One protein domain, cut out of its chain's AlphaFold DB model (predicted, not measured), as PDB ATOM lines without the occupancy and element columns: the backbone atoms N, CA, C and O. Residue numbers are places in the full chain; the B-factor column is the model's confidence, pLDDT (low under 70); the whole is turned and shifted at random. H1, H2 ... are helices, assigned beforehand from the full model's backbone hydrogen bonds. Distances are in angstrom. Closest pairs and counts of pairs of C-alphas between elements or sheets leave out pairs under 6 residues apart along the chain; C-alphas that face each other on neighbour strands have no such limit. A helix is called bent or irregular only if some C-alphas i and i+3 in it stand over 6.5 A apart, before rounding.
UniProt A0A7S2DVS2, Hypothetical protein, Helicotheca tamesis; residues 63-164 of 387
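What this domain is: This is residues 63 to 164 of the 387 residues of the protein "Hypothetical protein" of Helicotheca tamesis (UniProt A0A7S2DVS2). What shape do these atoms make? At one end, H4, H5 and H6 form a small, loose cluster of short helices with the longest helix, H1, along one side; from it a long arm runs out through H2 and comes back as residues 106 to 123, with H3 at its far end. After H6 the chain leads away from the cluster to H7. What is it made of? The printed part has 102 residues with seven named helices, H1 to H7 in order along the chain, and no named strand: its class is all helix. How spread is it? It is loose, with a radius of gyration of the C-alphas of 16.8 A, and elongated, spanning 52 by 33 by 25 A.

Where its parts are: Where is the longest helix? H1 is residues 63 to 78, 22.8 A long, beginning at C-alpha 63 at (-42.518, 2.466, -13.450). Which helices come next? H2 is residues 81 to 88, 10.5 A long, and H3 is residues 100 to 105, 9.1 A long, ending at C-alpha 105 at (5.452, 15.501, -10.818). And the rest? H4 is residues 124 to 129, 8.6 A; H5 residues 133 to 141, 14.2 A; H6 residues 145 to 151, 9.8 A. H7 is residues 161 to 164, 5.3 A, ending at C-alpha 164 at (-20.198, 0.997, 11.331).

How they stand to each other: What does H1 meet? With residue 65 alone it only just touches H5, with 3 pairs of C-alphas within 8 A, the closest those of Leu 65 and Pro 138 at 7.3 A, at a steep tilt of 42 degrees, opposite ways. H1 is close to but not clearly touching H6, the closest C-alphas being those of Lys 66 and Leu 151 at 7.5 A. How do H4 and H5 stand? They are a helical hairpin that touches, closest at the C-alphas of Leu 127 and Gly 133, 5.1 A, with a shallow tilt of 27 degrees, opposite ways. Which stay apart, and are the backbones well formed? H2, H3 and H7 touch no helix. In H1, H2, H3, H4 and H6 every O i to N i+4 pair is within hydrogen-bond range, in H5, irregular but only just with C-alphas 134 and 137 6.6 A apart, 3 of 5 are, and H7 is too short for such a pair.

The domain as a whole: How far does it reach? The C-alphas of Glu 63 and Phe 104, the two farthest apart, are 51.7 A apart. Is it cut, and which links are long? The printed part has no cut; the links H2 to H3, 11 residues, and H3 to H4, 18 residues, are long. Where is confidence low? The model's pLDDT is under 70 at residues 92 to 113 and 159 to 164, with a mean of 79.7 over the printed part.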
ATOM      1  N   GLU A  63     -42.400   3.479 -12.399       91.25
ATOM      2  CA  GLU A  63     -42.518   2.466 -13.450       91.25
ATOM      3  C   GLU A  63     -41.549   2.740 -14.603       91.25
ATOM      4  O   GLU A  63     -40.874   1.818 -15.076       91.25
ATOM      5  N   GLU A  64     -41.418   4.007 -15.006       92.94
ATOM      6  CA  GLU A  64     -40.447   4.435 -16.013       92.94
ATOM      7  C   GLU A  64     -39.016   4.199 -15.522       92.94
ATOM      8  O   GLU A  64     -38.225   3.542 -16.207       92.94
ATOM      9  N   LEU A  65     -38.718   4.596 -14.279       92.94
ATOM     10  CA  LEU A  65     -37.416   4.352 -13.660       92.94
ATOM     11  C   LEU A  65     -37.087   2.853 -13.611       92.94
ATOM     12  O   LEU A  65     -35.972   2.441 -13.935       92.94
ATOM     13  N   LYS A  66     -38.060   2.006 -13.256       94.81
ATOM     14  CA  LYS A  66     -37.887   0.548 -13.250       94.81
ATOM     15  C   LYS A  66     -37.572   0.014 -14.648       94.81
ATOM     16  O   LYS A  66     -36.686  -0.828 -14.792       94.81
ATOM     17  N   LYS A  67     -38.254   0.505 -15.685       96.12
ATOM     18  CA  LYS A  67     -38.007   0.113 -17.080       96.12
ATOM     19  C   LYS A  67     -36.592   0.482 -17.525       96.12
ATOM     20  O   LYS A  67     -35.887  -0.371 -18.068       96.12
ATOM     21  N   GLU A  68     -36.139   1.700 -17.247       95.00
ATOM     22  CA  GLU A  68     -34.783   2.143 -17.588       95.00
ATOM     23  C   GLU A  68     -33.709   1.359 -16.823       95.00
ATOM     24  O   GLU A  68     -32.725   0.912 -17.415       95.00
ATOM     25  N   LEU A  69     -33.937   1.085 -15.536       93.62
ATOM     26  CA  LEU A  69     -33.046   0.247 -14.733       93.62
ATOM     27  C   LEU A  69     -32.976  -1.193 -15.254       93.62
ATOM     28  O   LEU A  69     -31.896  -1.780 -15.275       93.62
ATOM     29  N   THR A  70     -34.084  -1.774 -15.731       95.50
ATOM     30  CA  THR A  70     -34.034  -3.102 -16.371       95.50
ATOM     31  C   THR A  70     -33.246  -3.093 -17.679       95.50
ATOM     32  O   THR A  70     -32.544  -4.061 -17.966       95.50
ATOM     33  N   ALA A  71     -33.317  -2.011 -18.460       95.94
ATOM     34  CA  ALA A  71     -32.521  -1.867 -19.677       95.94
ATOM     35  C   ALA A  71     -31.023  -1.761 -19.348       95.94
ATOM     36  O   ALA A  71     -30.202  -2.417 -19.991       95.94
ATOM     37  N   TYR A  72     -30.683  -1.009 -18.299       95.12
ATOM     38  CA  TYR A  72     -29.327  -0.935 -17.761       95.12
ATOM     39  C   TYR A  72     -28.796  -2.316 -17.343       95.12
ATOM     40  O   TYR A  72     -27.707  -2.707 -17.769       95.12
ATOM     41  N   LEU A  73     -29.570  -3.083 -16.566       94.56
ATOM     42  CA  LEU A  73     -29.157  -4.415 -16.113       94.56
ATOM     43  C   LEU A  73     -28.940  -5.389 -17.279       94.56
ATOM     44  O   LEU A  73     -27.934  -6.091 -17.289       94.56
ATOM     45  N   LYS A  74     -29.801  -5.370 -18.306       96.31
ATOM     46  CA  LYS A  74     -29.603  -6.181 -19.521       96.31
ATOM     47  C   LYS A  74     -28.299  -5.842 -20.239       96.31
ATOM     48  O   LYS A  74     -27.518  -6.734 -20.544       96.31
ATOM     49  N   LYS A  75     -28.011  -4.551 -20.439       95.00
ATOM     50  CA  LYS A  75     -26.755  -4.106 -21.068       95.00
ATOM     51  C   LYS A  75     -25.528  -4.521 -20.247       95.00
ATOM     52  O   LYS A  75     -24.467  -4.822 -20.792       95.00
ATOM     53  N   ARG A  76     -25.661  -4.535 -18.920       92.38
ATOM     54  CA  ARG A  76     -24.612  -4.967 -17.992       92.38
ATOM     55  C   ARG A  76     -24.344  -6.474 -18.091       92.38
ATOM     56  O   ARG A  76     -23.178  -6.875 -18.086       92.38
ATOM     57  N   GLU A  77     -25.398  -7.277 -18.223       92.62
ATOM     58  CA  GLU A  77     -25.323  -8.722 -18.478       92.62
ATOM     59  C   GLU A  77     -24.695  -9.027 -19.845       92.62
ATOM     60  O   GLU A  77     -23.768  -9.830 -19.916       92.62
ATOM     61  N   GLU A  78     -25.108  -8.328 -20.909       93.88
ATOM     62  CA  GLU A  78     -24.544  -8.473 -22.264       93.88
ATOM     63  C   GLU A  78     -23.024  -8.241 -22.299       93.88
ATOM     64  O   GLU A  78     -22.291  -8.923 -23.014       93.88
ATOM     65  N   MET A  79     -22.536  -7.302 -21.486       90.94
ATOM     66  CA  MET A  79     -21.115  -6.962 -21.384       90.94
ATOM     67  C   MET A  79     -20.341  -7.835 -20.383       90.94
ATOM     68  O   MET A  79     -19.165  -7.566 -20.134       90.94
ATOM     69  N   ASN A  80     -20.977  -8.847 -19.778       90.62
ATOM     70  CA  ASN A  80     -20.398  -9.693 -18.727       90.62
ATOM     71  C   ASN A  80     -19.744  -8.886 -17.587       90.62
ATOM     72  O   ASN A  80     -18.724  -9.284 -17.014       90.62
ATOM     73  N   ALA A  81     -20.329  -7.736 -17.242       85.94
ATOM     74  CA  ALA A  81     -19.732  -6.791 -16.302       85.94
ATOM     75  C   ALA A  81     -19.505  -7.395 -14.912       85.94
ATOM     76  O   ALA A  81     -18.496  -7.102 -14.278       85.94
ATOM     77  N   ASP A  82     -20.408  -8.265 -14.450       85.19
ATOM     78  CA  ASP A  82     -20.286  -8.923 -13.147       85.19
ATOM     79  C   ASP A  82     -19.106  -9.899 -13.081       85.19
ATOM     80  O   ASP A  82     -18.488 -10.038 -12.025       85.19
ATOM     81  N   ALA A  83     -18.751 -10.544 -14.195       85.44
ATOM     82  CA  ALA A  83     -17.565 -11.394 -14.261       85.44
ATOM     83  C   ALA A  83     -16.292 -10.536 -14.204       85.44
ATOM     84  O   ALA A  83     -15.426 -10.770 -13.362       85.44
ATOM     85  N   VAL A  84     -16.239  -9.471 -15.012       86.00
ATOM     86  CA  VAL A  84     -15.108  -8.529 -15.043       86.00
ATOM     87  C   VAL A  84     -14.908  -7.850 -13.685       86.00
ATOM     88  O   VAL A  84     -13.780  -7.713 -13.219       86.00
ATOM     89  N   ALA A  85     -15.992  -7.456 -13.018       81.88
ATOM     90  CA  ALA A  85     -15.938  -6.811 -11.713       81.88
ATOM     91  C   ALA A  85     -15.418  -7.766 -10.625       81.88
ATOM     92  O   ALA A  85     -14.587  -7.367  -9.810       81.88
ATOM     93  N   ARG A  86     -15.825  -9.046 -10.643       84.88
ATOM     94  CA  ARG A  86     -15.274 -10.074  -9.738       84.88
ATOM     95  C   ARG A  86     -13.787 -10.329  -9.980       84.88
ATOM     96  O   ARG A  86     -13.055 -10.520  -9.018       84.88
ATOM     97  N   GLU A  87     -13.326 -10.276 -11.229       84.81
ATOM     98  CA  GLU A  87     -11.900 -10.396 -11.570       84.81
ATOM     99  C   GLU A  87     -11.055  -9.179 -11.164       84.81
ATOM    100  O   GLU A  87      -9.822  -9.257 -11.134       84.81
ATOM    101  N   GLN A  88     -11.687  -8.032 -10.913       78.94
ATOM    102  CA  GLN A  88     -11.012  -6.819 -10.449       78.94
ATOM    103  C   GLN A  88     -10.870  -6.763  -8.925       78.94
ATOM    104  O   GLN A  88      -9.987  -6.058  -8.432       78.94
ATOM    105  N   VAL A  89     -11.660  -7.541  -8.179       80.06
ATOM    106  CA  VAL A  89     -11.508  -7.667  -6.724       80.06
ATOM    107  C   VAL A  89     -10.129  -8.241  -6.399       80.06
ATOM    108  O   VAL A  89      -9.717  -9.271  -6.927       80.06
ATOM    109  N   GLY A  90      -9.387  -7.553  -5.534       74.12
ATOM    110  CA  GLY A  90      -8.021  -7.908  -5.153       74.12
ATOM    111  C   GLY A  90      -6.929  -7.375  -6.087       74.12
ATOM    112  O   GLY A  90      -5.753  -7.434  -5.718       74.12
ATOM    113  N   LYS A  91      -7.274  -6.796  -7.249       74.25
ATOM    114  CA  LYS A  91      -6.307  -6.042  -8.059       74.25
ATOM    115  C   LYS A  91      -6.042  -4.686  -7.401       74.25
ATOM    116  O   LYS A  91      -6.939  -4.034  -6.864       74.25
ATOM    117  N   VAL A  92      -4.779  -4.267  -7.421       66.25
ATOM    118  CA  VAL A  92      -4.373  -2.930  -6.974       66.25
ATOM    119  C   VAL A  92      -4.729  -1.963  -8.098       66.25
ATOM    120  O   VAL A  92      -4.122  -2.011  -9.166       66.25
ATOM    121  N   VAL A  93      -5.755  -1.140  -7.881       61.06
ATOM    122  CA  VAL A  93      -6.214  -0.140  -8.849       61.06
ATOM    123  C   VAL A  93      -5.843   1.225  -8.290       61.06
ATOM    124  O   VAL A  93      -6.354   1.646  -7.256       61.06
ATOM    125  N   GLY A  94      -4.924   1.910  -8.965       53.56
ATOM    126  CA  GLY A  94      -4.405   3.199  -8.520       53.56
ATOM    127  C   GLY A  94      -2.995   3.105  -7.939       53.56
ATOM    128  O   GLY A  94      -2.635   2.167  -7.228       53.56
ATOM    129  N   GLY A  95      -2.199   4.110  -8.297       49.47
ATOM    130  CA  GLY A  95      -0.749   4.126  -8.182       49.47
ATOM    131  C   GLY A  95      -0.137   4.099  -9.578       49.47
ATOM    132  O   GLY A  95      -0.230   3.101 -10.284       49.47
ATOM    133  N   THR A  96       0.513   5.183  -9.989       50.12
ATOM    134  CA  THR A  96       1.325   5.290 -11.217       50.12
ATOM    135  C   THR A  96       2.596   4.434 -11.161       50.12
ATOM    136  O   THR A  96       3.608   4.778 -11.763       50.12
ATOM    137  N   LYS A  97       2.558   3.276 -10.488       46.50
ATOM    138  CA  LYS A  97       3.655   2.312 -10.491       46.50
ATOM    139  C   LYS A  97       3.815   1.756 -11.903       46.50
ATOM    140  O   LYS A  97       3.096   0.857 -12.327       46.50
ATOM    141  N   GLY A  98       4.756   2.354 -12.626       46.19
ATOM    142  CA  GLY A  98       5.099   2.040 -14.010       46.19
ATOM    143  C   GLY A  98       5.394   3.273 -14.866       46.19
ATOM    144  O   GLY A  98       6.073   3.140 -15.880       46.19
ATOM    145  N   ASN A  99       4.954   4.472 -14.457       54.34
ATOM    146  CA  ASN A  99       5.234   5.709 -15.186       54.34
ATOM    147  C   ASN A  99       6.027   6.700 -14.317       54.34
ATOM    148  O   ASN A  99       5.459   7.567 -13.652       54.34
ATOM    149  N   LEU A 100       7.358   6.567 -14.366       58.09
ATOM    150  CA  LEU A 100       8.345   7.377 -13.629       58.09
ATOM    151  C   LEU A 100       8.112   8.896 -13.729       58.09
ATOM    152  O   LEU A 100       8.471   9.635 -12.816       58.09
ATOM    153  N   VAL A 101       7.514   9.367 -14.825       58.66
ATOM    154  CA  VAL A 101       7.254  10.794 -15.061       58.66
ATOM    155  C   VAL A 101       6.122  11.316 -14.172       58.66
ATOM    156  O   VAL A 101       6.222  12.416 -13.632       58.66
ATOM    157  N   LEU A 102       5.059  10.532 -13.973       54.31
ATOM    158  CA  LEU A 102       3.903  10.950 -13.170       54.31
ATOM    159  C   LEU A 102       4.166  10.826 -11.661       54.31
ATOM    160  O   LEU A 102       3.660  11.637 -10.880       54.31
ATOM    161  N   ASP A 103       5.015   9.876 -11.262       56.94
ATOM    162  CA  ASP A 103       5.493   9.757  -9.880       56.94
ATOM    163  C   ASP A 103       6.378  10.951  -9.473       56.94
ATOM    164  O   ASP A 103       6.327  11.389  -8.327       56.94
ATOM    165  N   PHE A 104       7.147  11.531 -10.406       60.91
ATOM    166  CA  PHE A 104       8.013  12.684 -10.127       60.91
ATOM    167  C   PHE A 104       7.239  14.007  -9.980       60.91
ATOM    168  O   PHE A 104       7.582  14.831  -9.136       60.91
ATOM    169  N   VAL A 105       6.189  14.221 -10.782       60.00
ATOM    170  CA  VAL A 105       5.452  15.501 -10.818       60.00
ATOM    171  C   VAL A 105       4.409  15.617  -9.703       60.00
ATOM    172  O   VAL A 105       4.127  16.721  -9.242       60.00
ATOM    173  N   SER A 106       3.815  14.508  -9.257       55.12
ATOM    174  CA  SER A 106       2.616  14.572  -8.411       55.12
ATOM    175  C   SER A 106       2.876  14.797  -6.919       55.12
ATOM    176  O   SER A 106       1.919  15.138  -6.226       55.12
ATOM    177  N   GLY A 107       4.114  14.629  -6.419       52.00
ATOM    178  CA  GLY A 107       4.565  14.968  -5.050       52.00
ATOM    179  C   GLY A 107       3.743  14.392  -3.881       52.00
ATOM    180  O   GLY A 107       4.049  14.642  -2.716       52.00
ATOM    181  N   SER A 108       2.690  13.634  -4.172       49.75
ATOM    182  CA  SER A 108       1.698  13.150  -3.233       49.75
ATOM    183  C   SER A 108       1.929  11.657  -3.034       49.75
ATOM    184  O   SER A 108       2.142  10.929  -4.006       49.75
ATOM    185  N   PRO A 109       1.941  11.171  -1.781       50.75
ATOM    186  CA  PRO A 109       2.122   9.754  -1.515       50.75
ATOM    187  C   PRO A 109       0.950   8.992  -2.132       50.75
ATOM    188  O   PRO A 109      -0.171   9.021  -1.616       50.75
ATOM    189  N   ASN A 110       1.221   8.329  -3.255       56.88
ATOM    190  CA  ASN A 110       0.262   7.498  -3.962       56.88
ATOM    191  C   ASN A 110      -0.053   6.293  -3.068       56.88
ATOM    192  O   ASN A 110       0.739   5.358  -2.949       56.88
ATOM    193  N   LYS A 111      -1.181   6.351  -2.358       58.03
ATOM    194  CA  LYS A 111      -1.644   5.229  -1.542       58.03
ATOM    195  C   LYS A 111      -2.180   4.172  -2.494       58.03
ATOM    196  O   LYS A 111      -3.120   4.433  -3.233       58.03
ATOM    197  N   GLU A 112      -1.565   2.997  -2.484       60.50
ATOM    198  CA  GLU A 112      -2.094   1.833  -3.187       60.50
ATOM    199  C   GLU A 112      -3.484   1.519  -2.624       60.50
ATOM    200  O   GLU A 112      -3.634   1.265  -1.425       60.50
ATOM    201  N   TYR A 113      -4.505   1.554  -3.480       60.81
ATOM    202  CA  TYR A 113      -5.853   1.144  -3.113       60.81
ATOM    203  C   TYR A 113      -6.080  -0.273  -3.633       60.81
ATOM    204  O   TYR A 113      -6.079  -0.540  -4.836       60.81
ATOM    205  N   LYS A 114      -6.240  -1.213  -2.702       71.75
ATOM    206  CA  LYS A 114      -6.750  -2.543  -3.022       71.75
ATOM    207  C   LYS A 114      -8.262  -2.432  -3.125       71.75
ATOM    208  O   LYS A 114      -8.907  -1.955  -2.194       71.75
ATOM    209  N   VAL A 115      -8.815  -2.853  -4.257       73.94
ATOM    210  CA  VAL A 115     -10.265  -2.969  -4.414       73.94
ATOM    211  C   VAL A 115     -10.695  -4.216  -3.644       73.94
ATOM    212  O   VAL A 115     -10.503  -5.338  -4.109       73.94
ATOM    213  N   GLU A 116     -11.169  -4.025  -2.415       73.62
ATOM    214  CA  GLU A 116     -11.537  -5.122  -1.505       73.62
ATOM    215  C   GLU A 116     -12.914  -5.719  -1.831       73.62
ATOM    216  O   GLU A 116     -13.148  -6.898  -1.570       73.62
ATOM    217  N   GLU A 117     -13.812  -4.938  -2.437       78.88
ATOM    218  CA  GLU A 117     -15.200  -5.327  -2.700       78.88
ATOM    219  C   GLU A 117     -15.592  -5.054  -4.159       78.88
ATOM    220  O   GLU A 117     -15.050  -4.157  -4.808       78.88
ATOM    221  N   VAL A 118     -16.536  -5.845  -4.681       80.50
ATOM    222  CA  VAL A 118     -17.094  -5.646  -6.028       80.50
ATOM    223  C   VAL A 118     -17.801  -4.282  -6.068       80.50
ATOM    224  O   VAL A 118     -18.594  -4.010  -5.161       80.50
ATOM    225  N   PRO A 119     -17.569  -3.446  -7.101       82.50
ATOM    226  CA  PRO A 119     -18.304  -2.203  -7.291       82.50
ATOM    227  C   PRO A 119     -19.818  -2.404  -7.206       82.50
ATOM    228  O   PRO A 119     -20.374  -3.393  -7.692       82.50
ATOM    229  N   ASN A 120     -20.492  -1.456  -6.562       87.69
ATOM    230  CA  ASN A 120     -21.933  -1.509  -6.371       87.69
ATOM    231  C   ASN A 120     -22.653  -1.329  -7.723       87.69
ATOM    232  O   ASN A 120     -22.315  -0.443  -8.503       87.69
ATOM    233  N   VAL A 121     -23.668  -2.160  -7.990       90.44
ATOM    234  CA  VAL A 121     -24.414  -2.177  -9.264       90.44
ATOM    235  C   VAL A 121     -25.053  -0.823  -9.581       90.44
ATOM    236  O   VAL A 121     -25.137  -0.446 -10.739       90.44
ATOM    237  N   PHE A 122     -25.487  -0.079  -8.564       91.62
ATOM    238  CA  PHE A 122     -26.087   1.248  -8.738       91.62
ATOM    239  C   PHE A 122     -25.149   2.371  -8.279       91.62
ATOM    240  O   PHE A 122     -25.613   3.404  -7.784       91.62
ATOM    241  N   ASP A 123     -23.830   2.169  -8.382       89.19
ATOM    242  CA  ASP A 123     -22.868   3.241  -8.134       89.19
ATOM    243  C   ASP A 123     -22.841   4.271  -9.266       89.19
ATOM    244  O   ASP A 123     -23.175   3.969 -10.410       89.19
ATOM    245  N   TYR A 124     -22.423   5.496  -8.944       86.44
ATOM    246  CA  TYR A 124     -22.355   6.593  -9.912       86.44
ATOM    247  C   TYR A 124     -21.412   6.250 -11.070       86.44
ATOM    248  O   TYR A 124     -21.789   6.363 -12.237       86.44
ATOM    249  N   ASP A 125     -20.213   5.773 -10.735       86.88
ATOM    250  CA  ASP A 125     -19.181   5.436 -11.715       86.88
ATOM    251  C   ASP A 125     -19.620   4.279 -12.620       86.88
ATOM    252  O   ASP A 125     -19.426   4.331 -13.836       86.88
ATOM    253  N   GLU A 126     -20.280   3.268 -12.048       88.25
ATOM    254  CA  GLU A 126     -20.820   2.134 -12.800       88.25
ATOM    255  C   GLU A 126     -21.957   2.574 -13.730       88.25
ATOM    256  O   GLU A 126     -21.934   2.250 -14.914       88.25
ATOM    257  N   LEU A 127     -22.919   3.376 -13.265       91.62
ATOM    258  CA  LEU A 127     -23.984   3.900 -14.129       91.62
ATOM    259  C   LEU A 127     -23.421   4.748 -15.278       91.62
ATOM    260  O   LEU A 127     -23.833   4.593 -16.432       91.62
ATOM    261  N   ASN A 128     -22.445   5.611 -14.987       91.06
ATOM    262  CA  ASN A 128     -21.835   6.489 -15.979       91.06
ATOM    263  C   ASN A 128     -21.051   5.701 -17.045       91.06
ATOM    264  O   ASN A 128     -21.173   5.986 -18.236       91.06
ATOM    265  N   LYS A 129     -20.334   4.639 -16.647       90.62
ATOM    266  CA  LYS A 129     -19.588   3.750 -17.555       90.62
ATOM    267  C   LYS A 129     -20.456   3.147 -18.665       90.62
ATOM    268  O   LYS A 129     -19.968   2.935 -19.773       90.62
ATOM    269  N   TYR A 130     -21.739   2.897 -18.396       91.06
ATOM    270  CA  TYR A 130     -22.679   2.339 -19.378       91.06
ATOM    271  C   TYR A 130     -23.568   3.390 -20.064       91.06
ATOM    272  O   TYR A 130     -24.392   3.017 -20.907       91.06
ATOM    273  N   GLY A 131     -23.378   4.679 -19.757       92.88
ATOM    274  CA  GLY A 131     -24.135   5.799 -20.324       92.88
ATOM    275  C   GLY A 131     -25.456   6.112 -19.613       92.88
ATOM    276  O   GLY A 131     -26.281   6.817 -20.179       92.88
ATOM    277  N   TYR A 132     -25.657   5.606 -18.392       95.12
ATOM    278  CA  TYR A 132     -26.876   5.781 -17.588       95.12
ATOM    279  C   TYR A 132     -26.669   6.733 -16.395       95.12
ATOM    280  O   TYR A 132     -27.361   6.644 -15.381       95.12
ATOM    281  N   GLY A 133     -25.708   7.660 -16.486       90.75
ATOM    282  CA  GLY A 133     -25.431   8.636 -15.421       90.75
ATOM    283  C   GLY A 133     -26.615   9.564 -15.108       90.75
ATOM    284  O   GLY A 133     -26.725  10.082 -13.998       90.75
ATOM    285  N   ASN A 134     -27.549   9.723 -16.050       93.81
ATOM    286  CA  ASN A 134     -28.802  10.456 -15.868       93.81
ATOM    287  C   ASN A 134     -29.752   9.805 -14.846       93.81
ATOM    288  O   ASN A 134     -30.569  10.516 -14.267       93.81
ATOM    289  N   LEU A 135     -29.627   8.496 -14.577       92.44
ATOM    290  CA  LEU A 135     -30.476   7.778 -13.615       92.44
ATOM    291  C   LEU A 135     -30.153   8.108 -12.156       92.44
ATOM    292  O   LEU A 135     -30.959   7.837 -11.270       92.44
ATOM    293  N   VAL A 136     -29.001   8.719 -11.883       92.56
ATOM    294  CA  VAL A 136     -28.542   9.000 -10.516       92.56
ATOM    295  C   VAL A 136     -29.523   9.914  -9.784       92.56
ATOM    296  O   VAL A 136     -29.927   9.606  -8.664       92.56
ATOM    297  N   THR A 137     -29.954  11.005 -10.417       91.94
ATOM    298  CA  THR A 137     -30.883  11.964  -9.803       91.94
ATOM    299  C   THR A 137     -32.262  11.343  -9.532       91.94
ATOM    300  O   THR A 137     -32.715  11.427  -8.390       91.94
ATOM    301  N   PRO A 138     -32.909  10.643 -10.491       92.69
ATOM    302  CA  PRO A 138     -34.124   9.869 -10.226       92.69
ATOM    303  C   PRO A 138     -33.981   8.843  -9.093       92.69
ATOM    304  O   PRO A 138     -34.868   8.747  -8.250       92.69
ATOM    305  N   ILE A 139     -32.858   8.117  -9.024       91.69
ATOM    306  CA  ILE A 139     -32.582   7.148  -7.950       91.69
ATOM    307  C   ILE A 139     -32.527   7.846  -6.587       91.69
ATOM    308  O   ILE A 139     -33.107   7.349  -5.622       91.69
ATOM    309  N   MET A 140     -31.851   8.995  -6.485       88.81
ATOM    310  CA  MET A 140     -31.802   9.760  -5.235       88.81
ATOM    311  C   MET A 140     -33.188  10.270  -4.834       88.81
ATOM    312  O   MET A 140     -33.583  10.112  -3.680       88.81
ATOM    313  N   ASN A 141     -33.948  10.805  -5.791       89.94
ATOM    314  CA  ASN A 141     -35.298  11.316  -5.555       89.94
ATOM    315  C   ASN A 141     -36.282  10.203  -5.141       89.94
ATOM    316  O   ASN A 141     -37.160  10.442  -4.318       89.94
ATOM    317  N   ALA A 142     -36.096   8.972  -5.629       87.50
ATOM    318  CA  ALA A 142     -36.891   7.792  -5.267       87.50
ATOM    319  C   ALA A 142     -36.520   7.165  -3.898       87.50
ATOM    320  O   ALA A 142     -36.958   6.057  -3.572       87.50
ATOM    321  N   GLY A 143     -35.697   7.835  -3.084       86.62
ATOM    322  CA  GLY A 143     -35.277   7.356  -1.761       86.62
ATOM    323  C   GLY A 143     -33.922   6.635  -1.734       86.62
ATOM    324  O   GLY A 143     -33.591   5.975  -0.748       86.62
ATOM    325  N   GLY A 144     -33.121   6.775  -2.793       90.69
ATOM    326  CA  GLY A 144     -31.733   6.327  -2.852       90.69
ATOM    327  C   GLY A 144     -31.538   4.875  -3.299       90.69
ATOM    328  O   GLY A 144     -32.451   4.160  -3.694       90.69
ATOM    329  N   ARG A 145     -30.292   4.393  -3.246       89.25
ATOM    330  CA  ARG A 145     -29.923   3.081  -3.819       89.25
ATOM    331  C   ARG A 145     -30.654   1.911  -3.154       89.25
ATOM    332  O   ARG A 145     -31.036   0.962  -3.832       89.25
ATOM    333  N   LEU A 146     -30.871   1.966  -1.838       88.50
ATOM    334  CA  LEU A 146     -31.533   0.889  -1.091       88.50
ATOM    335  C   LEU A 146     -33.001   0.698  -1.494       88.50
ATOM    336  O   LEU A 146     -33.470  -0.440  -1.525       88.50
ATOM    337  N   THR A 147     -33.730   1.778  -1.797       88.75
ATOM    338  CA  THR A 147     -35.120   1.671  -2.266       88.75
ATOM    339  C   THR A 147     -35.168   1.052  -3.654       88.75
ATOM    340  O   THR A 147     -36.000   0.184  -3.899       88.75
ATOM    341  N   ILE A 148     -34.206   1.385  -4.515       93.00
ATOM    342  CA  ILE A 148     -34.069   0.783  -5.844       93.00
ATOM    343  C   ILE A 148     -33.729  -0.708  -5.780       93.00
ATOM    344  O   ILE A 148     -34.340  -1.498  -6.496       93.00
ATOM    345  N   TYR A 149     -32.841  -1.132  -4.875       92.75
ATOM    346  CA  TYR A 149     -32.586  -2.559  -4.638       92.75
ATOM    347  C   TYR A 149     -33.868  -3.320  -4.278       92.75
ATOM    348  O   TYR A 149     -34.134  -4.382  -4.841       92.75
ATOM    349  N   LYS A 150     -34.702  -2.745  -3.401       93.06
ATOM    350  CA  LYS A 150     -36.009  -3.315  -3.045       93.06
ATOM    351  C   LYS A 150     -36.970  -3.331  -4.237       93.06
ATOM    352  O   LYS A 150     -37.616  -4.345  -4.464       93.06
ATOM    353  N   LEU A 151     -37.028  -2.248  -5.017       92.62
ATOM    354  CA  LEU A 151     -37.887  -2.127  -6.203       92.62
ATOM    355  C   LEU A 151     -37.548  -3.171  -7.281       92.62
ATOM    356  O   LEU A 151     -38.439  -3.699  -7.950       92.62
ATOM    357  N   MET A 152     -36.259  -3.481  -7.427       92.75
ATOM    358  CA  MET A 152     -35.730  -4.456  -8.382       92.75
ATOM    359  C   MET A 152     -35.689  -5.890  -7.834       92.75
ATOM    360  O   MET A 152     -35.221  -6.786  -8.530       92.75
ATOM    361  N   ASN A 153     -36.180  -6.130  -6.610       93.69
ATOM    362  CA  ASN A 153     -36.103  -7.423  -5.915       93.69
ATOM    363  C   ASN A 153     -34.671  -7.989  -5.826       93.69
ATOM    364  O   ASN A 153     -34.459  -9.201  -5.863       93.69
ATOM    365  N   MET A 154     -33.675  -7.110  -5.710       90.25
ATOM    366  CA  MET A 154     -32.263  -7.467  -5.589       90.25
ATOM    367  C   MET A 154     -31.806  -7.358  -4.132       90.25
ATOM    368  O   MET A 154     -32.324  -6.558  -3.350       90.25
ATOM    369  N   THR A 155     -30.799  -8.144  -3.753       88.38
ATOM    370  CA  THR A 155     -30.226  -8.050  -2.407       88.38
ATOM    371  C   THR A 155     -29.337  -6.804  -2.303       88.38
ATOM    372  O   THR A 155     -28.461  -6.611  -3.148       88.38
ATOM    373  N   PRO A 156     -29.551  -5.925  -1.304       85.19
ATOM    374  CA  PRO A 156     -28.712  -4.748  -1.129       85.19
ATOM    375  C   PRO A 156     -27.298  -5.161  -0.686       85.19
ATOM    376  O   PRO A 156     -27.146  -6.140   0.055       85.19
ATOM    377  N   PRO A 157     -26.253  -4.424  -1.103       81.69
ATOM    378  CA  PRO A 157     -24.887  -4.705  -0.688       81.69
ATOM    379  C   PRO A 157     -24.733  -4.525   0.823       81.69
ATOM    380  O   PRO A 157     -25.422  -3.716   1.452       81.69
ATOM    381  N   LYS A 158     -23.813  -5.289   1.420       79.31
ATOM    382  CA  LYS A 158     -23.481  -5.146   2.840       79.31
ATOM    383  C   LYS A 158     -22.888  -3.755   3.062       79.31
ATOM    384  O   LYS A 158     -22.010  -3.331   2.319       79.31
ATOM    385  N   LEU A 159     -23.369  -3.047   4.081       68.06
ATOM    386  CA  LEU A 159     -22.787  -1.767   4.485       68.06
ATOM    387  C   LEU A 159     -21.318  -1.993   4.861       68.06
ATOM    388  O   LEU A 159     -21.017  -2.893   5.650       68.06
ATOM    389  N   SER A 160     -20.413  -1.194   4.291       64.00
ATOM    390  CA  SER A 160     -18.982  -1.350   4.552       64.00
ATOM    391  C   SER A 160     -18.698  -1.240   6.056       64.00
ATOM    392  O   SER A 160     -19.154  -0.322   6.746       64.00
ATOM    393  N   SER A 161     -17.914  -2.181   6.583       57.78
ATOM    394  CA  SER A 161     -17.570  -2.237   8.014       57.78
ATOM    395  C   SER A 161     -16.734  -1.041   8.498       57.78
ATOM    396  O   SER A 161     -16.572  -0.833   9.701       57.78
ATOM    397  N   ARG A 162     -16.207  -0.237   7.563       53.97
ATOM    398  CA  ARG A 162     -15.433   0.974   7.849       53.97
ATOM    399  C   ARG A 162     -16.300   2.095   8.435       53.97
ATOM    400  O   ARG A 162     -15.762   2.915   9.173       53.97
ATOM    401  N   ILE A 163     -17.599   2.120   8.135       53.38
ATOM    402  CA  ILE A 163     -18.530   3.164   8.597       53.38
ATOM    403  C   ILE A 163     -19.186   2.766   9.931       53.38
ATOM    404  O   ILE A 163     -19.413   3.610  10.788       53.38
ATOM    405  N   THR A 164     -19.410   1.471  10.174       51.72
ATOM    406  CA  THR A 164     -20.198   0.997  11.331       51.72
ATOM    407  C   THR A 164     -19.482   1.041  12.677       51.72
ATOM    408  O   THR A 164     -20.121   0.872  13.715       51.72
TER     409      THR A 164